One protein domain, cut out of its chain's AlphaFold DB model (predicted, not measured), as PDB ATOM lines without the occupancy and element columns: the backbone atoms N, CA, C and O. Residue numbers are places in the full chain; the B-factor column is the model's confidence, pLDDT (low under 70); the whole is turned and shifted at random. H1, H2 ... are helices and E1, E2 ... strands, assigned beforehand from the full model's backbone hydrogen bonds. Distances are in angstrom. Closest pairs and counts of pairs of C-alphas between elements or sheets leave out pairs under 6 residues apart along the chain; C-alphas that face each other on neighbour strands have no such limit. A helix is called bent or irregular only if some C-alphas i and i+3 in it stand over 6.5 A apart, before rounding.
ATOM      1  N   ARG A  23     -33.599 -42.674 -33.317       78.94
ATOM      2  CA  ARG A  23     -33.845 -44.102 -33.021       78.94
ATOM      3  C   ARG A  23     -32.596 -44.913 -32.621       78.94
ATOM      4  O   ARG A  23     -32.586 -46.121 -32.819       78.94
ATOM      5  N   ALA A  24     -31.561 -44.264 -32.075       74.62
ATOM      6  CA  ALA A  24     -30.314 -44.918 -31.654       74.62
ATOM      7  C   ALA A  24     -29.645 -45.760 -32.763       74.62
ATOM      8  O   ALA A  24     -29.054 -46.804 -32.498       74.62
ATOM      9  N   ALA A  25     -29.752 -45.312 -34.019       82.44
ATOM     10  CA  ALA A  25     -29.114 -45.993 -35.139       82.44
ATOM     11  C   ALA A  25     -27.575 -46.013 -34.985       82.44
ATOM     12  O   ALA A  25     -26.991 -44.997 -34.586       82.44
ATOM     13  N   PRO A  26     -26.910 -47.138 -35.321       84.94
ATOM     14  CA  PRO A  26     -25.460 -47.260 -35.208       84.94
ATOM     15  C   PRO A  26     -24.743 -46.371 -36.226       84.94
ATOM     16  O   PRO A  26     -25.280 -46.028 -37.288       84.94
ATOM     17  N   ILE A  27     -23.487 -46.022 -35.950       87.88
ATOM     18  CA  ILE A  27     -22.695 -45.214 -36.884       87.88
ATOM     19  C   ILE A  27     -22.337 -46.052 -38.116       87.88
ATOM     20  O   ILE A  27     -21.701 -47.103 -37.989       87.88
ATOM     21  N   PRO A  28     -22.634 -45.586 -39.346       90.81
ATOM     22  CA  PRO A  28     -22.196 -46.294 -40.541       90.81
ATOM     23  C   PRO A  28     -20.671 -46.464 -40.550       90.81
ATOM     24  O   PRO A  28     -19.932 -45.491 -40.397       90.81
ATOM     25  N   ALA A  29     -20.172 -47.674 -40.822       90.31
ATOM     26  CA  ALA A  29     -18.735 -47.984 -40.759       90.31
ATOM     27  C   ALA A  29     -17.858 -47.064 -41.631       90.31
ATOM     28  O   ALA A  29     -16.692 -46.808 -41.329       90.31
ATOM     29  N   ALA A  30     -18.407 -46.549 -42.735       90.69
ATOM     30  CA  ALA A  30     -17.727 -45.561 -43.564       90.69
ATOM     31  C   ALA A  30     -17.528 -44.219 -42.842       90.69
ATOM     32  O   ALA A  30     -16.467 -43.624 -43.009       90.69
ATOM     33  N   VAL A  31     -18.507 -43.777 -42.045       89.81
ATOM     34  CA  VAL A  31     -18.459 -42.560 -41.222       89.81
ATOM     35  C   VAL A  31     -17.481 -42.755 -40.070       89.81
ATOM     36  O   VAL A  31     -16.532 -41.983 -39.969       89.81
ATOM     37  N   ALA A  32     -17.620 -43.837 -39.296       92.00
ATOM     38  CA  ALA A  32     -16.714 -44.153 -38.187       92.00
ATOM     39  C   ALA A  32     -15.242 -44.183 -38.634       92.00
ATOM     40  O   ALA A  32     -14.371 -43.636 -37.971       92.00
ATOM     41  N   ARG A  33     -14.947 -44.721 -39.826       90.56
ATOM     42  CA  ARG A  33     -13.580 -44.745 -40.375       90.56
ATOM     43  C   ARG A  33     -13.010 -43.361 -40.694       90.56
ATOM     44  O   ARG A  33     -11.797 -43.186 -40.626       90.56
ATOM     45  N   ILE A  34     -13.843 -42.415 -41.132       89.06
ATOM     46  CA  ILE A  34     -13.374 -41.080 -41.540       89.06
ATOM     47  C   ILE A  34     -13.381 -40.081 -40.388       89.06
ATOM     48  O   ILE A  34     -12.569 -39.164 -40.407       89.06
ATOM     49  N   THR A  35     -14.278 -40.225 -39.415       91.25
ATOM     50  CA  THR A  35     -14.376 -39.327 -38.256       91.25
ATOM     51  C   THR A  35     -13.649 -39.893 -37.043       91.25
ATOM     52  O   THR A  35     -13.227 -39.133 -36.183       91.25
ATOM     53  N   GLY A  36     -13.489 -41.213 -36.963       92.44
ATOM     54  CA  GLY A  36     -13.034 -41.909 -35.766       92.44
ATOM     55  C   GLY A  36     -14.088 -41.958 -34.661       92.44
ATOM     56  O   GLY A  36     -13.723 -42.300 -33.544       92.44
ATOM     57  N   ILE A  37     -15.343 -41.562 -34.931       91.62
ATOM     58  CA  ILE A  37     -16.415 -41.591 -33.924       91.62
ATOM     59  C   ILE A  37     -16.724 -43.046 -33.581       91.62
ATOM     60  O   ILE A  37     -17.000 -43.845 -34.481       91.62
ATOM     61  N   SER A  38     -16.668 -43.359 -32.290       90.81
ATOM     62  CA  SER A  38     -16.998 -44.666 -31.728       90.81
ATOM     63  C   SER A  38     -18.399 -44.668 -31.097       90.81
ATOM     64  O   SER A  38     -18.982 -43.615 -30.843       90.81
ATOM     65  N   GLU A  39     -18.935 -45.854 -30.806       87.31
ATOM     66  CA  GLU A  39     -20.174 -45.990 -30.019       87.31
ATOM     67  C   GLU A  39     -19.992 -45.491 -28.572       87.31
ATOM     68  O   GLU A  39     -20.932 -45.022 -27.936       87.31
ATOM     69  N   GLU A  40     -18.761 -45.526 -28.057       87.94
ATOM     70  CA  GLU A  40     -18.404 -44.947 -26.761       87.94
ATOM     71  C   GLU A  40     -18.529 -43.421 -26.763       87.94
ATOM     72  O   GLU A  40     -19.128 -42.863 -25.841       87.94
ATOM     73  N   ASP A  41     -18.081 -42.755 -27.831       88.56
ATOM     74  CA  ASP A  41     -18.236 -41.306 -27.980       88.56
ATOM     75  C   ASP A  41     -19.722 -40.893 -27.951       88.56
ATOM     76  O   ASP A  41     -20.076 -39.824 -27.449       88.56
ATOM     77  N   LEU A  42     -20.615 -41.746 -28.472       86.81
ATOM     78  CA  LEU A  42     -22.052 -41.473 -28.526       86.81
ATOM     79  C   LEU A  42     -22.752 -41.528 -27.168       86.81
ATOM     80  O   LEU A  42     -23.843 -40.968 -27.041       86.81
ATOM     81  N   ARG A  43     -22.141 -42.126 -26.137       86.88
ATOM     82  CA  ARG A  43     -22.722 -42.128 -24.782       86.88
ATOM     83  C   ARG A  43     -22.883 -40.716 -24.222       86.88
ATOM     84  O   ARG A  43     -23.789 -40.470 -23.433       86.88
ATOM     85  N   HIS A  44     -22.052 -39.784 -24.686       88.00
ATOM     86  CA  HIS A  44     -22.094 -38.370 -24.318       88.00
ATOM     87  C   HIS A  44     -22.801 -37.494 -25.366       88.00
ATOM     88  O   HIS A  44     -22.746 -36.268 -25.287       88.00
ATOM     89  N   ALA A  45     -23.460 -38.096 -26.363       91.88
ATOM     90  CA  ALA A  45     -24.162 -37.343 -27.391       91.88
ATOM     91  C   ALA A  45     -25.423 -36.659 -26.836       91.88
ATOM     92  O   ALA A  45     -26.257 -37.277 -26.157       91.88
ATOM     93  N   VAL A  46     -25.576 -35.383 -27.185       94.25
ATOM     94  CA  VAL A  46     -26.707 -34.529 -26.811       94.25
ATOM     95  C   VAL A  46     -27.857 -34.665 -27.811       94.25
ATOM     96  O   VAL A  46     -27.682 -35.191 -28.913       94.25
ATOM     97  N   SER A  47     -29.054 -34.206 -27.441       93.62
ATOM     98  CA  SER A  47     -30.171 -34.135 -28.387       93.62
ATOM     99  C   SER A  47     -29.962 -33.011 -29.412       93.62
ATOM    100  O   SER A  47     -29.159 -32.098 -29.199       93.62
ATOM    101  N   ALA A  48     -30.686 -33.069 -30.530       93.56
ATOM    102  CA  ALA A  48     -30.632 -32.028 -31.556       93.56
ATOM    103  C   ALA A  48     -31.103 -30.667 -31.008       93.56
ATOM    104  O   ALA A  48     -30.496 -29.640 -31.301       93.56
ATOM    105  N   GLU A  49     -32.128 -30.674 -30.157       94.44
ATOM    106  CA  GLU A  49     -32.681 -29.503 -29.474       94.44
ATOM    107  C   GLU A  49     -31.654 -28.883 -28.521       94.44
ATOM    108  O   GLU A  49     -31.468 -27.667 -28.508       94.44
ATOM    109  N   ALA A  50     -30.947 -29.715 -27.747       94.62
ATOM    110  CA  ALA A  50     -29.906 -29.257 -26.832       94.62
ATOM    111  C   ALA A  50     -28.722 -28.637 -27.591       94.62
ATOM    112  O   ALA A  50     -28.279 -27.542 -27.241       94.62
ATOM    113  N   ALA A  51     -28.260 -29.290 -28.664       94.94
ATOM    114  CA  ALA A  51     -27.207 -28.755 -29.527       94.94
ATOM    115  C   ALA A  51     -27.621 -27.427 -30.183       94.94
ATOM    116  O   ALA A  51     -26.829 -26.486 -30.234       94.94
ATOM    117  N   TRP A  52     -28.869 -27.325 -30.651       95.81
ATOM    118  CA  TRP A  52     -29.402 -26.086 -31.213       95.81
ATOM    119  C   TRP A  52     -29.460 -24.963 -30.174       95.81
ATOM    120  O   TRP A  52     -29.009 -23.853 -30.450       95.81
ATOM    121  N   LYS A  53     -29.950 -25.249 -28.962       95.19
ATOM    122  CA  LYS A  53     -30.014 -24.276 -27.863       95.19
ATOM    123  C   LYS A  53     -28.631 -23.728 -27.509       95.19
ATOM    124  O   LYS A  53     -28.486 -22.520 -27.323       95.19
ATOM    125  N   GLU A  54     -27.616 -24.590 -27.445       94.00
ATOM    126  CA  GLU A  54     -26.233 -24.169 -27.205       94.00
ATOM    127  C   GLU A  54     -25.709 -23.275 -28.339       94.00
ATOM    128  O   GLU A  54     -25.160 -22.201 -28.082       94.00
ATOM    129  N   LEU A  55     -25.930 -23.678 -29.594       93.94
ATOM    130  CA  LEU A  55     -25.505 -22.914 -30.766       93.94
ATOM    131  C   LEU A  55     -26.168 -21.527 -30.824       93.94
ATOM    132  O   LEU A  55     -25.489 -20.536 -31.088       93.94
ATOM    133  N   ILE A  56     -27.471 -21.439 -30.545       94.19
ATOM    134  CA  ILE A  56     -28.203 -20.168 -30.508       94.19
ATOM    135  C   ILE A  56     -27.752 -19.287 -29.352       94.19
ATOM    136  O   ILE A  56     -27.560 -18.093 -29.559       94.19
ATOM    137  N   SER A  57     -27.515 -19.852 -28.169       92.75
ATOM    138  CA  SER A  57     -26.980 -19.084 -27.043       92.75
ATOM    139  C   SER A  57     -25.624 -18.456 -27.392       92.75
ATOM    140  O   SER A  57     -25.414 -17.265 -27.155       92.75
ATOM    141  N   ALA A  58     -24.735 -19.213 -28.045       91.25
ATOM    142  CA  ALA A  58     -23.459 -18.690 -28.529       91.25
ATOM    143  C   ALA A  58     -23.639 -17.609 -29.613       91.25
ATOM    144  O   ALA A  58     -22.943 -16.593 -29.595       91.25
ATOM    145  N   ALA A  59     -24.589 -17.798 -30.532       91.25
ATOM    146  CA  ALA A  59     -24.896 -16.841 -31.592       91.25
ATOM    147  C   ALA A  59     -25.453 -15.519 -31.049       91.25
ATOM    148  O   ALA A  59     -25.036 -14.448 -31.479       91.25
ATOM    149  N   GLN A  60     -26.371 -15.588 -30.083       89.94
ATOM    150  CA  GLN A  60     -26.951 -14.425 -29.413       89.94
ATOM    151  C   GLN A  60     -25.891 -13.660 -28.624       89.94
ATOM    152  O   GLN A  60     -25.824 -12.438 -28.724       89.94
ATOM    153  N   TYR A  61     -25.020 -14.376 -27.908       88.44
ATOM    154  CA  TYR A  61     -23.881 -13.771 -27.226       88.44
ATOM    155  C   TYR A  61     -22.979 -13.015 -28.213       88.44
ATOM    156  O   TYR A  61     -22.667 -11.846 -28.000       88.44
ATOM    157  N   ALA A  62     -22.612 -13.639 -29.337       87.00
ATOM    158  CA  ALA A  62     -21.795 -12.994 -30.362       87.00
ATOM    159  C   ALA A  62     -22.503 -11.800 -31.031       87.00
ATOM    160  O   ALA A  62     -21.871 -10.774 -31.280       87.00
ATOM    161  N   ALA A  63     -23.804 -11.902 -31.312       86.19
ATOM    162  CA  ALA A  63     -24.587 -10.827 -31.917       86.19
ATOM    163  C   ALA A  63     -24.723  -9.611 -30.985       86.19
ATOM    164  O   ALA A  63     -24.551  -8.477 -31.438       86.19
ATOM    165  N   ALA A  64     -24.947  -9.846 -29.685       85.62
ATOM    166  CA  ALA A  64     -25.039  -8.798 -28.670       85.62
ATOM    167  C   ALA A  64     -23.736  -7.993 -28.559       85.62
ATOM    168  O   ALA A  64     -23.768  -6.763 -28.554       85.62
ATOM    169  N   GLN A  65     -22.585  -8.675 -28.567       82.94
ATOM    170  CA  GLN A  65     -21.269  -8.026 -28.529       82.94
ATOM    171  C   GLN A  65     -20.998  -7.153 -29.767       82.94
ATOM    172  O   GLN A  65     -20.319  -6.135 -29.675       82.94
ATOM    173  N   ASN A  66     -21.558  -7.523 -30.923       77.38
ATOM    174  CA  ASN A  66     -21.336  -6.838 -32.200       77.38
ATOM    175  C   ASN A  66     -22.489  -5.902 -32.612       77.38
ATOM    176  O   ASN A  66     -22.525  -5.470 -33.765       77.38
ATOM    177  N   ARG A  67     -23.459  -5.629 -31.718       78.50
ATOM    178  CA  ARG A  67     -24.669  -4.810 -31.979       78.50
ATOM    179  C   ARG A  67     -25.344  -5.130 -33.323       78.50
ATOM    180  O   ARG A  67     -25.800  -4.239 -34.033       78.50
ATOM    181  N   SER A  68     -25.365  -6.409 -33.693       71.75
ATOM    182  CA  SER A  68     -25.823  -6.878 -35.005       71.75
ATOM    183  C   SER A  68     -27.137  -7.647 -34.873       71.75
ATOM    184  O   SER A  68     -27.291  -8.449 -33.957       71.75
ATOM    185  N   GLY A  69     -28.075  -7.438 -35.805       72.12
ATOM    186  CA  GLY A  69     -29.388  -8.104 -35.783       72.12
ATOM    187  C   GLY A  69     -29.353  -9.608 -36.096       72.12
ATOM    188  O   GLY A  69     -30.190 -10.356 -35.604       72.12
ATOM    189  N   ALA A  70     -28.370 -10.069 -36.876       81.44
ATOM    190  CA  ALA A  70     -28.138 -11.485 -37.169       81.44
ATOM    191  C   ALA A  70     -26.666 -11.836 -36.937       81.44
ATOM    192  O   ALA A  70     -25.777 -11.053 -37.277       81.44
ATOM    193  N   CYS A  71     -26.396 -13.024 -36.391       88.94
ATOM    194  CA  CYS A  71     -25.028 -13.467 -36.126       88.94
ATOM    195  C   CYS A  71     -24.344 -13.885 -37.441       88.94
ATOM    196  O   CYS A  71     -24.849 -14.786 -38.126       88.94
ATOM    197  N   PRO A  72     -23.183 -13.304 -37.802       91.56
ATOM    198  CA  PRO A  72     -22.374 -13.811 -38.903       91.56
ATOM    199  C   PRO A  72     -21.913 -15.242 -38.611       91.56
ATOM    200  O   PRO A  72     -21.315 -15.511 -37.571       91.56
ATOM    201  N   LEU A  73     -22.183 -16.164 -39.533       94.88
ATOM    202  CA  LEU A  73     -21.791 -17.566 -39.428       94.88
ATOM    203  C   LEU A  73     -20.829 -17.920 -40.559       94.88
ATOM    204  O   LEU A  73     -21.223 -18.061 -41.719       94.88
ATOM    205  N   VAL A  74     -19.553 -18.070 -40.213       96.38
ATOM    206  CA  VAL A  74     -18.490 -18.393 -41.168       96.38
ATOM    207  C   VAL A  74     -18.403 -19.905 -41.355       96.38
ATOM    208  O   VAL A  74     -18.131 -20.643 -40.412       96.38
ATOM    209  N   ILE A  75     -18.602 -20.374 -42.587       96.88
ATOM    210  CA  ILE A  75     -18.608 -21.801 -42.931       96.88
ATOM    211  C   ILE A  75     -17.728 -22.051 -44.151       96.88
ATOM    212  O   ILE A  75     -17.810 -21.352 -45.167       96.88
ATOM    213  N   HIS A  76     -16.923 -23.112 -44.116       97.31
ATOM    214  CA  HIS A  76     -16.295 -23.611 -45.329       97.31
ATOM    215  C   HIS A  76     -17.268 -24.495 -46.116       97.31
ATOM    216  O   HIS A  76     -17.720 -25.518 -45.620       97.31
ATOM    217  N   PHE A  77     -17.557 -24.127 -47.369       95.69
ATOM    218  CA  PHE A  77     -18.448 -24.885 -48.261       95.69
ATOM    219  C   PHE A  77     -19.912 -24.963 -47.775       95.69
ATOM    220  O   PHE A  77     -20.556 -26.010 -47.820       95.69
ATOM    221  N   ALA A  78     -20.463 -23.804 -47.403       95.94
ATOM    222  CA  ALA A  78     -21.785 -23.633 -46.791       95.94
ATOM    223  C   ALA A  78     -22.948 -24.381 -47.468       95.94
ATOM    224  O   ALA A  78     -23.846 -24.848 -46.778       95.94
ATOM    225  N   ARG A  79     -22.928 -24.565 -48.796       95.44
ATOM    226  CA  ARG A  79     -23.988 -25.295 -49.521       95.44
ATOM    227  C   ARG A  79     -24.253 -26.708 -48.983       95.44
ATOM    228  O   ARG A  79     -25.336 -27.233 -49.196       95.44
ATOM    229  N   PHE A  80     -23.246 -27.334 -48.372       94.19
ATOM    230  CA  PHE A  80     -23.368 -28.661 -47.776       94.19
ATOM    231  C   PHE A  80     -23.906 -28.603 -46.342       94.19
ATOM    232  O   PHE A  80     -24.722 -29.438 -45.985       94.19
ATOM    233  N   GLU A  81     -23.488 -27.610 -45.553       94.56
ATOM    234  CA  GLU A  81     -23.826 -27.485 -44.126       94.56
ATOM    235  C   GLU A  81     -25.206 -26.844 -43.886       94.56
ATOM    236  O   GLU A  81     -25.902 -27.192 -42.934       94.56
ATOM    237  N   ILE A  82     -25.639 -25.927 -44.763       95.88
ATOM    238  CA  ILE A  82     -26.898 -25.173 -44.613       95.88
ATOM    239  C   ILE A  82     -28.125 -26.082 -44.412       95.88
ATOM    240  O   ILE A  82     -28.908 -25.780 -43.514       95.88
ATOM    241  N   PRO A  83     -28.328 -27.176 -45.176       96.38
ATOM    242  CA  PRO A  83     -29.466 -28.067 -44.946       96.38
ATOM    243  C   PRO A  83     -29.502 -28.664 -43.532       96.38
ATOM    244  O   PRO A  83     -30.577 -28.774 -42.948       96.38
ATOM    245  N   PHE A  84     -28.346 -29.003 -42.950       94.38
ATOM    246  CA  PHE A  84     -28.272 -29.530 -41.583       94.38
ATOM    247  C   PHE A  84     -28.621 -28.458 -40.550       94.38
ATOM    248  O   PHE A  84     -29.389 -28.724 -39.630       94.38
ATOM    249  N   LEU A  85     -28.113 -27.236 -40.731       95.19
ATOM    250  CA  LEU A  85     -28.427 -26.106 -39.853       95.19
ATOM    251  C   LEU A  85     -29.904 -25.710 -39.924       95.19
ATOM    252  O   LEU A  85     -30.502 -25.434 -38.891       95.19
ATOM    253  N   ARG A  86     -30.502 -25.717 -41.122       95.88
ATOM    254  CA  ARG A  86     -31.939 -25.466 -41.301       95.88
ATOM    255  C   ARG A  86     -32.787 -26.540 -40.631       95.88
ATOM    256  O   ARG A  86     -33.730 -26.205 -39.933       95.88
ATOM    257  N   ARG A  87     -32.398 -27.812 -40.739       95.06
ATOM    258  CA  ARG A  87     -33.079 -28.898 -40.024       95.06
ATOM    259  C   ARG A  87     -32.995 -28.736 -38.502       95.06
ATOM    260  O   ARG A  87     -33.986 -28.946 -37.815       95.06
ATOM    261  N   LEU A  88     -31.828 -28.368 -37.962       94.50
ATOM    262  CA  LEU A  88     -31.690 -28.091 -36.524       94.50
ATOM    263  C   LEU A  88     -32.538 -26.887 -36.092       94.50
ATOM    264  O   LEU A  88     -33.135 -26.918 -35.020       94.50
ATOM    265  N   HIS A  89     -32.623 -25.861 -36.940       95.56
ATOM    266  CA  HIS A  89     -33.472 -24.691 -36.723       95.56
ATOM    267  C   HIS A  89     -34.959 -25.041 -36.688       95.56
ATOM    268  O   HIS A  89     -35.648 -24.637 -35.757       95.56
ATOM    269  N   GLU A  90     -35.436 -25.834 -37.645       95.25
ATOM    270  CA  GLU A  90     -36.822 -26.316 -37.700       95.25
ATOM    271  C   GLU A  90     -37.199 -27.124 -36.450       95.25
ATOM    272  O   GLU A  90     -38.312 -26.996 -35.952       95.25
ATOM    273  N   ILE A  91     -36.263 -27.915 -35.916       92.88
ATOM    274  CA  ILE A  91     -36.464 -28.698 -34.690       92.88
ATOM    275  C   ILE A  91     -36.487 -27.795 -33.448       92.88
ATOM    276  O   ILE A  91     -37.361 -27.931 -32.597       92.88
ATOM    277  N   GLY A  92     -35.510 -26.897 -33.309       93.44
ATOM    278  CA  GLY A  92     -35.285 -26.173 -32.057       93.44
ATOM    279  C   GLY A  92     -35.938 -24.793 -31.958       93.44
ATOM    280  O   GLY A  92     -36.024 -24.240 -30.862       93.44
ATOM    281  N   SER A  93     -36.362 -24.186 -33.069       93.56
ATOM    282  CA  SER A  93     -37.042 -22.880 -33.095       93.56
ATOM    283  C   SER A  93     -37.996 -22.761 -34.299       93.56
ATOM    284  O   SER A  93     -37.831 -21.860 -35.131       93.56
ATOM    285  N   PRO A  94     -38.990 -23.661 -34.421       92.38
ATOM    286  CA  PRO A  94     -39.924 -23.665 -35.545       92.38
ATOM    287  C   PRO A  94     -40.666 -22.329 -35.677       92.38
ATOM    288  O   PRO A  94     -40.975 -21.671 -34.686       92.38
ATOM    289  N   GLY A  95     -40.952 -21.919 -36.915       91.88
ATOM    290  CA  GLY A  95     -41.713 -20.695 -37.211       91.88
ATOM    291  C   GLY A  95     -40.956 -19.376 -37.008       91.88
ATOM    292  O   GLY A  95     -41.494 -18.317 -37.320       91.88
ATOM    293  N   THR A  96     -39.709 -19.412 -36.532       92.69
ATOM    294  CA  THR A  96     -38.857 -18.216 -36.412       92.69
ATOM    295  C   THR A  96     -37.996 -18.012 -37.666       92.69
ATOM    296  O   THR A  96     -37.724 -18.980 -38.376       92.69
ATOM    297  N   PRO A  97     -37.531 -16.788 -37.976       92.00
ATOM    298  CA  PRO A  97     -36.552 -16.567 -39.041       92.00
ATOM    299  C   PRO A  97     -35.211 -17.260 -38.755       92.00
ATOM    300  O   PRO A  97     -34.792 -17.378 -37.604       92.00
ATOM    301  N   PHE A  98     -34.503 -17.689 -39.804       92.56
ATOM    302  CA  PHE A  98     -33.173 -18.291 -39.658       92.56
ATOM    303  C   PHE A  98     -32.169 -17.250 -39.119       92.56
ATOM    304  O   PHE A  98     -31.948 -16.237 -39.786       92.56
ATOM    305  N   PRO A  99     -31.534 -17.472 -37.952       90.81
ATOM    306  CA  PRO A  99     -30.862 -16.401 -37.203       90.81
ATOM    307  C   PRO A  99     -29.423 -16.106 -37.659       90.81
ATOM    308  O   PRO A  99     -28.732 -15.282 -37.054       90.81
ATOM    309  N   PHE A 100     -28.946 -16.785 -38.705       93.44
ATOM    310  CA  PHE A 100     -27.563 -16.686 -39.162       93.44
ATOM    311  C   PHE A 100     -27.435 -16.000 -40.512       93.44
ATOM    312  O   PHE A 100     -28.087 -16.365 -41.492       93.44
ATOM    313  N   ARG A 101     -26.459 -15.097 -40.587       92.50
ATOM    314  CA  ARG A 101     -25.963 -14.533 -41.839       92.50
ATOM    315  C   ARG A 101     -24.765 -15.349 -42.317       92.50
ATOM    316  O   ARG A 101     -23.675 -15.251 -41.758       92.50
ATOM    317  N   VAL A 102     -24.965 -16.214 -43.309       94.88
ATOM    318  CA  VAL A 102     -23.959 -17.220 -43.690       94.88
ATOM    319  C   VAL A 102     -22.891 -16.647 -44.621       94.88
ATOM    320  O   VAL A 102     -23.187 -16.212 -45.731       94.88
ATOM    321  N   ILE A 103     -21.626 -16.764 -44.217       96.38
ATOM    322  CA  ILE A 103     -20.449 -16.368 -44.995       96.38
ATOM    323  C   ILE A 103     -19.689 -17.625 -45.415       96.38
ATOM    324  O   ILE A 103     -19.210 -18.399 -44.587       96.38
ATOM    325  N   CYS A 104     -19.552 -17.840 -46.725       97.75
ATOM    326  CA  CYS A 104     -18.910 -19.037 -47.261       97.75
ATOM    327  C   CYS A 104     -17.444 -18.781 -47.639       97.75
ATOM    328  O   CYS A 104     -17.162 -18.235 -48.710       97.75
ATOM    329  N   THR A 105     -16.490 -19.272 -46.841       98.31
ATOM    330  CA  THR A 105     -15.048 -19.089 -47.121       98.31
ATOM    331  C   THR A 105     -14.621 -19.739 -48.439       98.31
ATOM    332  O   THR A 105     -13.749 -19.232 -49.138       98.31
ATOM    333  N   HIS A 106     -15.287 -20.825 -48.850       97.94
ATOM    334  CA  HIS A 106     -15.054 -21.445 -50.158       97.94
ATOM    335  C   HIS A 106     -15.475 -20.531 -51.323       97.94
ATOM    336  O   HIS A 106     -14.806 -20.508 -52.355       97.94
ATOM    337  N   ALA A 107     -16.569 -19.776 -51.181       97.38
ATOM    338  CA  ALA A 107     -17.028 -18.848 -52.215       97.38
ATOM    339  C   ALA A 107     -16.065 -17.665 -52.390       97.38
ATOM    340  O   ALA A 107     -15.829 -17.243 -53.523       97.38
ATOM    341  N   ILE A 108     -15.483 -17.195 -51.285       98.12
ATOM    342  CA  ILE A 108     -14.458 -16.145 -51.261       98.12
ATOM    343  C   ILE A 108     -13.156 -16.668 -51.884       98.12
ATOM    344  O   ILE A 108     -12.642 -16.088 -52.839       98.12
ATOM    345  N   ALA A 109     -12.669 -17.830 -51.440       97.94
ATOM    346  CA  ALA A 109     -11.434 -18.424 -51.953       97.94
ATOM    347  C   ALA A 109     -11.487 -18.728 -53.461       97.94
ATOM    348  O   ALA A 109     -10.477 -18.635 -54.149       97.94
ATOM    349  N   ARG A 110     -12.660 -19.075 -54.008       97.19
ATOM    350  CA  ARG A 110     -12.839 -19.268 -55.460       97.19
ATOM    351  C   ARG A 110     -12.619 -18.006 -56.289       97.19
ATOM    352  O   ARG A 110     -12.316 -18.147 -57.469       97.19
ATOM    353  N   ARG A 111     -12.803 -16.829 -55.696       97.31
ATOM    354  CA  ARG A 111     -12.634 -15.525 -56.346       97.31
ATOM    355  C   ARG A 111     -11.233 -14.964 -56.120       97.31
ATOM    356  O   ARG A 111     -10.609 -14.540 -57.078       97.31
ATOM    357  N   LEU A 112     -10.716 -15.042 -54.891       96.81
ATOM    358  CA  LEU A 112      -9.381 -14.521 -54.554       96.81
ATOM    359  C   LEU A 112      -8.226 -15.406 -55.028       96.81
ATOM    360  O   LEU A 112      -7.143 -14.903 -55.310       96.81
ATOM    361  N   LEU A 113      -8.438 -16.724 -55.067       96.75
ATOM    362  CA  LEU A 113      -7.402 -17.723 -55.354       96.75
ATOM    363  C   LEU A 113      -7.871 -18.694 -56.454       96.75
ATOM    364  O   LEU A 113      -7.983 -19.904 -56.214       96.75
ATOM    365  N   PRO A 114      -8.240 -18.190 -57.646       95.62
ATOM    366  CA  PRO A 114      -8.927 -18.972 -58.678       95.62
ATOM    367  C   PRO A 114      -8.044 -20.003 -59.387       95.62
ATOM    368  O   PRO A 114      -8.527 -21.040 -59.853       95.62
ATOM    369  N   ASP A 115      -6.747 -19.754 -59.414       94.56
ATOM    370  CA  ASP A 115      -5.709 -20.565 -60.032       94.56
ATOM    371  C   ASP A 115      -5.208 -21.696 -59.123       94.56
ATOM    372  O   ASP A 115      -4.584 -22.637 -59.613       94.56
ATOM    373  N   LEU A 116      -5.534 -21.686 -57.823       95.12
ATOM    374  CA  LEU A 116      -5.161 -22.802 -56.952       95.12
ATOM    375  C   LEU A 116      -5.727 -24.143 -57.458       95.12
ATOM    376  O   LEU A 116      -6.869 -24.206 -57.937       95.12
ATOM    377  N   PRO A 117      -4.983 -25.259 -57.316       93.56
ATOM    378  CA  PRO A 117      -5.434 -26.552 -57.816       93.56
ATOM    379  C   PRO A 117      -6.707 -27.028 -57.109       93.56
ATOM    380  O   PRO A 117      -7.601 -27.578 -57.761       93.56
ATOM    381  N   ARG A 118      -6.804 -26.796 -55.790       95.12
ATOM    382  CA  ARG A 118      -7.964 -27.092 -54.938       95.12
ATOM    383  C   ARG A 118      -8.246 -25.952 -53.966       95.12
ATOM    384  O   ARG A 118      -7.366 -25.204 -53.581       95.12
ATOM    385  N   ARG A 119      -9.505 -25.872 -53.532       96.25
ATOM    386  CA  ARG A 119     -10.002 -24.885 -52.555       96.25
ATOM    387  C   ARG A 119     -10.872 -25.524 -51.466       96.25
ATOM    388  O   ARG A 119     -11.769 -24.882 -50.932       96.25
ATOM    389  N   GLY A 120     -10.696 -26.825 -51.231       95.25
ATOM    390  CA  GLY A 120     -11.345 -27.513 -50.112       95.25
ATOM    391  C   GLY A 120     -10.646 -27.183 -48.795       95.25
ATOM    392  O   GLY A 120      -9.528 -26.670 -48.814       95.25
ATOM    393  N   ILE A 121     -11.273 -27.524 -47.669       95.75
ATOM    394  CA  ILE A 121     -10.798 -27.124 -46.340       95.75
ATOM    395  C   ILE A 121      -9.343 -27.527 -46.075       95.75
ATOM    396  O   ILE A 121      -8.528 -26.666 -45.778       95.75
ATOM    397  N   ARG A 122      -8.975 -28.796 -46.294       94.94
ATOM    398  CA  ARG A 122      -7.594 -29.279 -46.103       94.94
ATOM    399  C   ARG A 122      -6.599 -28.598 -47.041       94.94
ATOM    400  O   ARG A 122      -5.503 -28.253 -46.619       94.94
ATOM    401  N   ALA A 123      -6.994 -28.393 -48.302       96.12
ATOM    402  CA  ALA A 123      -6.154 -27.734 -49.298       96.12
ATOM    403  C   ALA A 123      -5.831 -26.292 -48.891       96.12
ATOM    404  O   ALA A 123      -4.670 -25.909 -48.905       96.12
ATOM    405  N   LEU A 124      -6.853 -25.510 -48.524       97.44
ATOM    406  CA  LEU A 124      -6.681 -24.103 -48.157       97.44
ATOM    407  C   LEU A 124      -6.028 -23.934 -46.794       97.44
ATOM    408  O   LEU A 124      -5.130 -23.113 -46.677       97.44
ATOM    409  N   ALA A 125      -6.441 -24.714 -45.792       96.38
ATOM    410  CA  ALA A 125      -5.812 -24.684 -44.479       96.38
ATOM    411  C   ALA A 125      -4.309 -24.933 -44.623       96.38
ATOM    412  O   ALA A 125      -3.510 -24.098 -44.224       96.38
ATOM    413  N   GLY A 126      -3.921 -25.996 -45.330       95.12
ATOM    414  CA  GLY A 126      -2.512 -26.281 -45.543       95.12
ATOM    415  C   GLY A 126      -1.785 -25.311 -46.478       95.12
ATOM    416  O   GLY A 126      -0.571 -25.186 -46.364       95.12
ATOM    417  N   TYR A 127      -2.484 -24.639 -47.401       96.31
ATOM    418  CA  TYR A 127      -1.907 -23.565 -48.222       96.31
ATOM    419  C   TYR A 127      -1.512 -22.354 -47.367       96.31
ATOM    420  O   TYR A 127      -0.489 -21.724 -47.642       96.31
ATOM    421  N   PHE A 128      -2.304 -22.084 -46.326       95.62
ATOM    422  CA  PHE A 128      -2.057 -21.097 -45.276       95.62
ATOM    423  C   PHE A 128      -1.305 -21.680 -44.067       95.62
ATOM    424  O   PHE A 128      -1.410 -21.155 -42.965       95.62
ATOM    425  N   ASP A 129      -0.570 -22.776 -44.274       92.88
ATOM    426  CA  ASP A 129       0.299 -23.406 -43.273       92.88
ATOM    427  C   ASP A 129      -0.408 -23.881 -41.986       92.88
ATOM    428  O   ASP A 129       0.181 -24.008 -40.919       92.88
ATOM    429  N   HIS A 130      -1.697 -24.209 -42.093       92.62
ATOM    430  CA  HIS A 130      -2.483 -24.815 -41.023       92.62
ATOM    431  C   HIS A 130      -2.692 -26.313 -41.280       92.62
ATOM    432  O   HIS A 130      -3.363 -26.726 -42.235       92.62
ATOM    433  N   ALA A 131      -2.123 -27.153 -40.416       88.00
ATOM    434  CA  ALA A 131      -2.294 -28.596 -40.490       88.00
ATOM    435  C   ALA A 131      -3.708 -29.012 -40.055       88.00
ATOM    436  O   ALA A 131      -4.222 -28.561 -39.038       88.00
ATOM    437  N   VAL A 132      -4.327 -29.916 -40.819       89.94
ATOM    438  CA  VAL A 132      -5.631 -30.505 -40.475       89.94
ATOM    439  C   VAL A 132      -5.444 -32.000 -40.196       89.94
ATOM    440  O   VAL A 132      -4.969 -32.715 -41.098       89.94
ATOM    441  N   PRO A 133      -5.839 -32.496 -39.007       89.00
ATOM    442  CA  PRO A 133      -5.803 -33.918 -38.660       89.00
ATOM    443  C   PRO A 133      -6.454 -34.821 -39.715       89.00
ATOM    444  O   PRO A 133      -7.310 -34.386 -40.483       89.00
ATOM    445  N   GLU A 134      -6.025 -36.085 -39.817       85.81
ATOM    446  CA  GLU A 134      -6.565 -37.026 -40.819       85.81
ATOM    447  C   GLU A 134      -8.051 -37.336 -40.582       85.81
ATOM    448  O   GLU A 134      -8.817 -37.471 -41.543       85.81
ATOM    449  N   LEU A 135      -8.451 -37.424 -39.310       88.69
ATOM    450  CA  LEU A 135      -9.839 -37.615 -38.917       88.69
ATOM    451  C   LEU A 135     -10.651 -36.350 -39.208       88.69
ATOM    452  O   LEU A 135     -10.234 -35.230 -38.934       88.69
ATOM    453  N   ARG A 136     -11.845 -36.535 -39.762       89.19
ATOM    454  CA  ARG A 136     -12.757 -35.457 -40.157       89.19
ATOM    455  C   ARG A 136     -13.683 -35.081 -39.005       89.19
ATOM    456  O   ARG A 136     -14.897 -35.253 -39.114       89.19
ATOM    457  N   ARG A 137     -13.113 -34.637 -37.882       91.56
ATOM    458  CA  ARG A 137     -13.882 -34.148 -36.727       91.56
ATOM    459  C   ARG A 137     -14.300 -32.690 -36.949       91.56
ATOM    460  O   ARG A 137     -13.597 -31.911 -37.591       91.56
ATOM    461  N   SER A 138     -15.471 -32.327 -36.429       91.94
ATOM    462  CA  SER A 138     -16.054 -30.989 -36.599       91.94
ATOM    463  C   SER A 138     -15.211 -29.896 -35.943       91.94
ATOM    464  O   SER A 138     -15.025 -28.848 -36.553       91.94
ATOM    465  N   ALA A 139     -14.650 -30.151 -34.755       92.50
ATOM    466  CA  ALA A 139     -13.782 -29.205 -34.051       92.50
ATOM    467  C   ALA A 139     -12.543 -28.824 -34.884       92.50
ATOM    468  O   ALA A 139     -12.271 -27.641 -35.084       92.50
ATOM    469  N   ASP A 140     -11.856 -29.818 -35.456       93.12
ATOM    470  CA  ASP A 140     -10.688 -29.600 -36.318       93.12
ATOM    471  C   ASP A 140     -11.050 -28.794 -37.571       93.12
ATOM    472  O   ASP A 140     -10.319 -27.901 -37.999       93.12
ATOM    473  N   HIS A 141     -12.216 -29.071 -38.160       93.19
ATOM    474  CA  HIS A 141     -12.717 -28.308 -39.299       93.19
ATOM    475  C   HIS A 141     -13.131 -26.875 -38.921       93.19
ATOM    476  O   HIS A 141     -12.948 -25.962 -39.728       93.19
ATOM    477  N   ALA A 142     -13.665 -26.645 -37.721       94.19
ATOM    478  CA  ALA A 142     -13.982 -25.304 -37.235       94.19
ATOM    479  C   ALA A 142     -12.701 -24.473 -37.057       94.19
ATOM    480  O   ALA A 142     -12.621 -23.355 -37.570       94.19
ATOM    481  N   LEU A 143     -11.665 -25.054 -36.443       94.94
ATOM    482  CA  LEU A 143     -10.340 -24.435 -36.309       94.94
ATOM    483  C   LEU A 143      -9.707 -24.129 -37.669       94.94
ATOM    484  O   LEU A 143      -9.266 -23.005 -37.911       94.94
ATOM    485  N   ALA A 144      -9.742 -25.089 -38.595       95.75
ATOM    486  CA  ALA A 144      -9.239 -24.890 -39.949       95.75
ATOM    487  C   ALA A 144     -10.014 -23.792 -40.695       95.75
ATOM    488  O   ALA A 144      -9.420 -22.989 -41.415       95.75
ATOM    489  N   THR A 145     -11.336 -23.718 -40.511       97.12
ATOM    490  CA  THR A 145     -12.173 -22.664 -41.103       97.12
ATOM    491  C   THR A 145     -11.813 -21.293 -40.539       97.12
ATOM    492  O   THR A 145     -11.709 -20.347 -41.316       97.12
ATOM    493  N   LEU A 146     -11.562 -21.188 -39.231       96.38
ATOM    494  CA  LEU A 146     -11.105 -19.956 -38.587       96.38
ATOM    495  C   LEU A 146      -9.731 -19.513 -39.112       96.38
ATOM    496  O   LEU A 146      -9.550 -18.334 -39.418       96.38
ATOM    497  N   ALA A 147      -8.781 -20.439 -39.257       96.19
ATOM    498  CA  ALA A 147      -7.462 -20.145 -39.819       96.19
ATOM    499  C   ALA A 147      -7.570 -19.633 -41.265       96.19
ATOM    500  O   ALA A 147      -7.049 -18.567 -41.589       96.19
ATOM    501  N   ILE A 148      -8.334 -20.334 -42.113       98.06
ATOM    502  CA  ILE A 148      -8.614 -19.907 -43.491       98.06
ATOM    503  C   ILE A 148      -9.269 -18.525 -43.502       98.06
ATOM    504  O   ILE A 148      -8.890 -17.675 -44.300       98.06
ATOM    505  N   TRP A 149     -10.258 -18.299 -42.637       97.88
ATOM    506  CA  TRP A 149     -10.988 -17.041 -42.563       97.88
ATOM    507  C   TRP A 149     -10.068 -15.855 -42.273       97.88
ATOM    508  O   TRP A 149     -10.106 -14.881 -43.018       97.88
ATOM    509  N   LYS A 150      -9.183 -15.967 -41.273       97.06
ATOM    510  CA  LYS A 150      -8.196 -14.924 -40.944       97.06
ATOM    511  C   LYS A 150      -7.301 -14.578 -42.138       97.06
ATOM    512  O   LYS A 150      -7.110 -13.405 -42.443       97.06
ATOM    513  N   CYS A 151      -6.803 -15.585 -42.855       97.94
ATOM    514  CA  CYS A 151      -5.976 -15.353 -44.041       97.94
ATOM    515  C   CYS A 151      -6.770 -14.742 -45.204       97.94
ATOM    516  O   CYS A 151      -6.259 -13.876 -45.908       97.94
ATOM    517  N   LEU A 152      -8.022 -15.161 -45.413       98.12
ATOM    518  CA  LEU A 152      -8.880 -14.568 -46.439       98.12
ATOM    519  C   LEU A 152      -9.227 -13.112 -46.122       98.12
ATOM    520  O   LEU A 152      -9.250 -12.318 -47.052       98.12
ATOM    521  N   LEU A 153      -9.449 -12.754 -44.853       97.56
ATOM    522  CA  LEU A 153      -9.650 -11.362 -44.440       97.56
ATOM    523  C   LEU A 153      -8.438 -10.493 -44.782       97.56
ATOM    524  O   LEU A 153      -8.601  -9.451 -45.405       97.56
ATOM    525  N   ALA A 154      -7.224 -10.960 -44.471       97.62
ATOM    526  CA  ALA A 154      -6.004 -10.240 -44.834       97.62
ATOM    527  C   ALA A 154      -5.887 -10.037 -46.358       97.62
ATOM    528  O   ALA A 154      -5.543  -8.951 -46.815       97.62
ATOM    529  N   LEU A 155      -6.232 -11.057 -47.156       97.75
ATOM    530  CA  LEU A 155      -6.233 -10.958 -48.620       97.75
ATOM    531  C   LEU A 155      -7.335 -10.038 -49.162       97.75
ATOM    532  O   LEU A 155      -7.100  -9.334 -50.140       97.75
ATOM    533  N   LEU A 156      -8.528 -10.060 -48.566       98.00
ATOM    534  CA  LEU A 156      -9.645  -9.179 -48.918       98.00
ATOM    535  C   LEU A 156      -9.273  -7.718 -48.682       98.00
ATOM    536  O   LEU A 156      -9.439  -6.892 -49.579       98.00
ATOM    537  N   GLN A 157      -8.699  -7.425 -47.518       97.38
ATOM    538  CA  GLN A 157      -8.235  -6.090 -47.180       97.38
ATOM    539  C   GLN A 157      -7.115  -5.655 -48.132       97.38
ATOM    540  O   GLN A 157      -7.218  -4.612 -48.768       97.38
ATOM    541  N   SER A 158      -6.075  -6.479 -48.305       97.56
ATOM    542  CA  SER A 158      -4.887  -6.083 -49.067       97.56
ATOM    543  C   SER A 158      -5.102  -6.014 -50.583       97.56
ATOM    544  O   SER A 158      -4.412  -5.260 -51.258       97.56
ATOM    545  N   ARG A 159      -5.987  -6.849 -51.153       97.00
ATOM    546  CA  ARG A 159      -6.188  -6.942 -52.615       97.00
ATOM    547  C   ARG A 159      -7.454  -6.258 -53.105       97.00
ATOM    548  O   ARG A 159      -7.547  -5.969 -54.294       97.00
ATOM    549  N   CYS A 160      -8.445  -6.083 -52.236       96.25
ATOM    550  CA  CYS A 160      -9.767  -5.590 -52.617       96.25
ATOM    551  C   CYS A 160     -10.242  -4.412 -51.757       96.25
ATOM    552  O   CYS A 160     -11.309  -3.884 -52.045       96.25
ATOM    553  N   GLY A 161      -9.499  -4.016 -50.714       96.44
ATOM    554  CA  GLY A 161      -9.914  -2.951 -49.798       96.44
ATOM    555  C   GLY A 161     -11.156  -3.299 -48.970       96.44
ATOM    556  O   GLY A 161     -11.838  -2.402 -48.494       96.44
ATOM    557  N   VAL A 162     -11.486  -4.587 -48.830       97.38
ATOM    558  CA  VAL A 162     -12.675  -5.038 -48.094       97.38
ATOM    559  C   VAL A 162     -12.302  -5.318 -46.642       97.38
ATOM    560  O   VAL A 162     -11.584  -6.276 -46.357       97.38
ATOM    561  N   ASP A 163     -12.834  -4.512 -45.729       95.19
ATOM    562  CA  ASP A 163     -12.613  -4.602 -44.280       95.19
ATOM    563  C   ASP A 163     -13.915  -4.614 -43.454       95.19
ATOM    564  O   ASP A 163     -13.899  -4.959 -42.272       95.19
ATOM    565  N   THR A 164     -15.058  -4.323 -44.079       93.88
ATOM    566  CA  THR A 164     -16.380  -4.401 -43.452       93.88
ATOM    567  C   THR A 164     -17.179  -5.607 -43.930       93.88
ATOM    568  O   THR A 164     -17.014  -6.129 -45.036       93.88
ATOM    569  N   LEU A 165     -18.113  -6.039 -43.083       91.69
ATOM    570  CA  LEU A 165     -19.027  -7.123 -43.416       91.69
ATOM    571  C   LEU A 165     -19.965  -6.754 -44.583       91.69
ATOM    572  O   LEU A 165     -20.231  -7.610 -45.424       91.69
ATOM    573  N   GLN A 166     -20.444  -5.507 -44.650       92.69
ATOM    574  CA  GLN A 166     -21.263  -5.038 -45.774       92.69
ATOM    575  C   GLN A 166     -20.443  -5.009 -47.070       92.69
ATOM    576  O   GLN A 166     -20.856  -5.599 -48.063       92.69
ATOM    577  N   GLY A 167     -19.226  -4.455 -47.027       96.06
ATOM    578  CA  GLY A 167     -18.334  -4.430 -48.187       96.06
ATOM    579  C   GLY A 167     -17.994  -5.825 -48.718       96.06
ATOM    580  O   GLY A 167     -17.873  -6.014 -49.927       96.06
ATOM    581  N   LEU A 168     -17.900  -6.838 -47.849       96.69
ATOM    582  CA  LEU A 168     -17.721  -8.228 -48.278       96.69
ATOM    583  C   LEU A 168     -18.914  -8.761 -49.076       96.69
ATOM    584  O   LEU A 168     -18.728  -9.511 -50.035       96.69
ATOM    585  N   GLU A 169     -20.133  -8.426 -48.677       94.94
ATOM    586  CA  GLU A 169     -21.324  -8.860 -49.400       94.94
ATOM    587  C   GLU A 169     -21.477  -8.157 -50.731       94.94
ATOM    588  O   GLU A 169     -21.717  -8.831 -51.734       94.94
ATOM    589  N   ASP A 170     -21.264  -6.844 -50.744       96.62
ATOM    590  CA  ASP A 170     -21.281  -6.047 -51.965       96.62
ATOM    591  C   ASP A 170     -20.239  -6.603 -52.942       96.62
ATOM    592  O   ASP A 170     -20.550  -6.920 -54.093       96.62
ATOM    593  N   TRP A 171     -19.024  -6.873 -52.451       97.69
ATOM    594  CA  TRP A 171     -17.968  -7.512 -53.229       97.69
ATOM    595  C   TRP A 171     -18.373  -8.900 -53.740       97.69
ATOM    596  O   TRP A 171     -18.138  -9.215 -54.907       97.69
ATOM    597  N   LEU A 172     -18.994  -9.750 -52.914       96.50
ATOM    598  CA  LEU A 172     -19.466 -11.074 -53.336       96.50
ATOM    599  C   LEU A 172     -20.580 -11.002 -54.390       96.50
ATOM    600  O   LEU A 172     -20.644 -11.903 -55.237       96.50
ATOM    601  N   ALA A 173     -21.432  -9.976 -54.327       95.56
ATOM    602  CA  ALA A 173     -22.541  -9.746 -55.243       95.56
ATOM    603  C   ALA A 173     -22.053  -9.293 -56.625       95.56
ATOM    604  O   ALA A 173     -22.530  -9.811 -57.634       95.56
ATOM    605  N   VAL A 174     -21.067  -8.390 -56.678       95.94
ATOM    606  CA  VAL A 174     -20.554  -7.843 -57.947       95.94
ATOM    607  C   VAL A 174     -19.396  -8.647 -58.540       95.94
ATOM    608  O   VAL A 174     -19.183  -8.610 -59.749       95.94
ATOM    609  N   THR A 175     -18.646  -9.402 -57.728       95.75
ATOM    610  CA  THR A 175     -17.486 -10.166 -58.210       95.75
ATOM    611  C   THR A 175     -17.933 -11.506 -58.799       95.75
ATOM    612  O   THR A 175     -18.365 -12.400 -58.049       95.75
TER     613      THR A 175
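AT A GLANCE: This is residues 23 to 175 of the 308 residues of the protein "GIY-YIG domain-containing protein" of Desulfobacteraceae bacterium (UniProt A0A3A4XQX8). A short two-stranded parallel sheet, E1 and E2, makes the core, with three longer helices, H3, H4 and H7, set around it on different sides. H5 runs straight out of E2 and packs along H7, H6 crosses H7, and H8 comes back close to H5, while H1 and H2 lie far from the sheet at one end of the longest axis. The printed part has 153 residues with eight named helices and two named strands, in the order H1 H2 H3 E1 H4 E2 H5 H6 H7 H8, and its class is mostly helix. It is compact, with a radius of gyration of the C-alphas of 17.3 A and spans of 50 by 37 by 23 A.

HOW THE PARTS SIT: E1, residues 71 to 75, and E2, residues 100 to 104, are parallel neighbours at 30 degrees; N 73 and O 101 are 2.8 A apart and N 103 and O 73 are 2.8 A apart, both within hydrogen-bond range. With H4, residues 78 to 92, they form a strand-helix-strand unit, two parallel neighbour strands with a helix between, and its crossover is right-handed. The closest C-alphas of H4 and E2 are those of Ala 78 and Cys 104, 5.4 A apart. H3, residues 48 to 65, comes closest to E1 at the C-alphas of Ala 63 and Cys 71, 5.0 A. H3 touches H4 with residues 48 to 53 alone, about perpendicular at 74 degrees, the closest C-alphas being those of Glu 49 and Gly 92, 5.0 A. H7, residues 138 to 160, comes closest to E1 at the C-alphas of Thr 145 and Ile 75, 6.7 A. H5, residues 105 to 112, touches H7 at a shallow tilt of 29 degrees, the same way, closest at the C-alphas of Thr 105 and Trp 149, 6.4 A. H6, residues 121 to 127, touches H7 at a steep tilt of 53 degrees, closest at the C-alphas of Ala 125 and Ile 148, 5.6 A. H8, residues 165 to 174, is close to H5 but not clearly touching, with the C-alphas of Ile 108 and Leu 172 7.4 A apart; H7 and H8 are near each other. H1, residues 29 to 35, and H2, residues 41 to 44, touch no helix. Every O i to N i+4 pair is within hydrogen-bond range in H1, H3, H6, H7 and H8, against 9 of 11 in H4 and 3 of 4 in H5; H2 is too short for such a pair.

IN THESE COORDINATES: H7 is the longest helix, 30.7 A from C-alpha 138 at (-16.054, -30.989, -36.599) to C-alpha 160. H3 measures 25.9 A, H4 20.1 A, H8 14.6 A, E1 12.5 A and E2 12.1 A. H4 is only just irregular: C-alphas 80 and 83 are 6.7 A apart. H1 begins at C-alpha 29 (-18.735, -47.984, -40.759), and H8 ends at C-alpha 174 (-20.554, -7.843, -57.947).

THE WHOLE: The two C-alphas farthest apart, those of Arg 23 and Gly 161, are 50.5 A apart. The printed part has no cut, and no link is long. The mean pLDDT of the printed part is 92.9, and no printed residue is under 70.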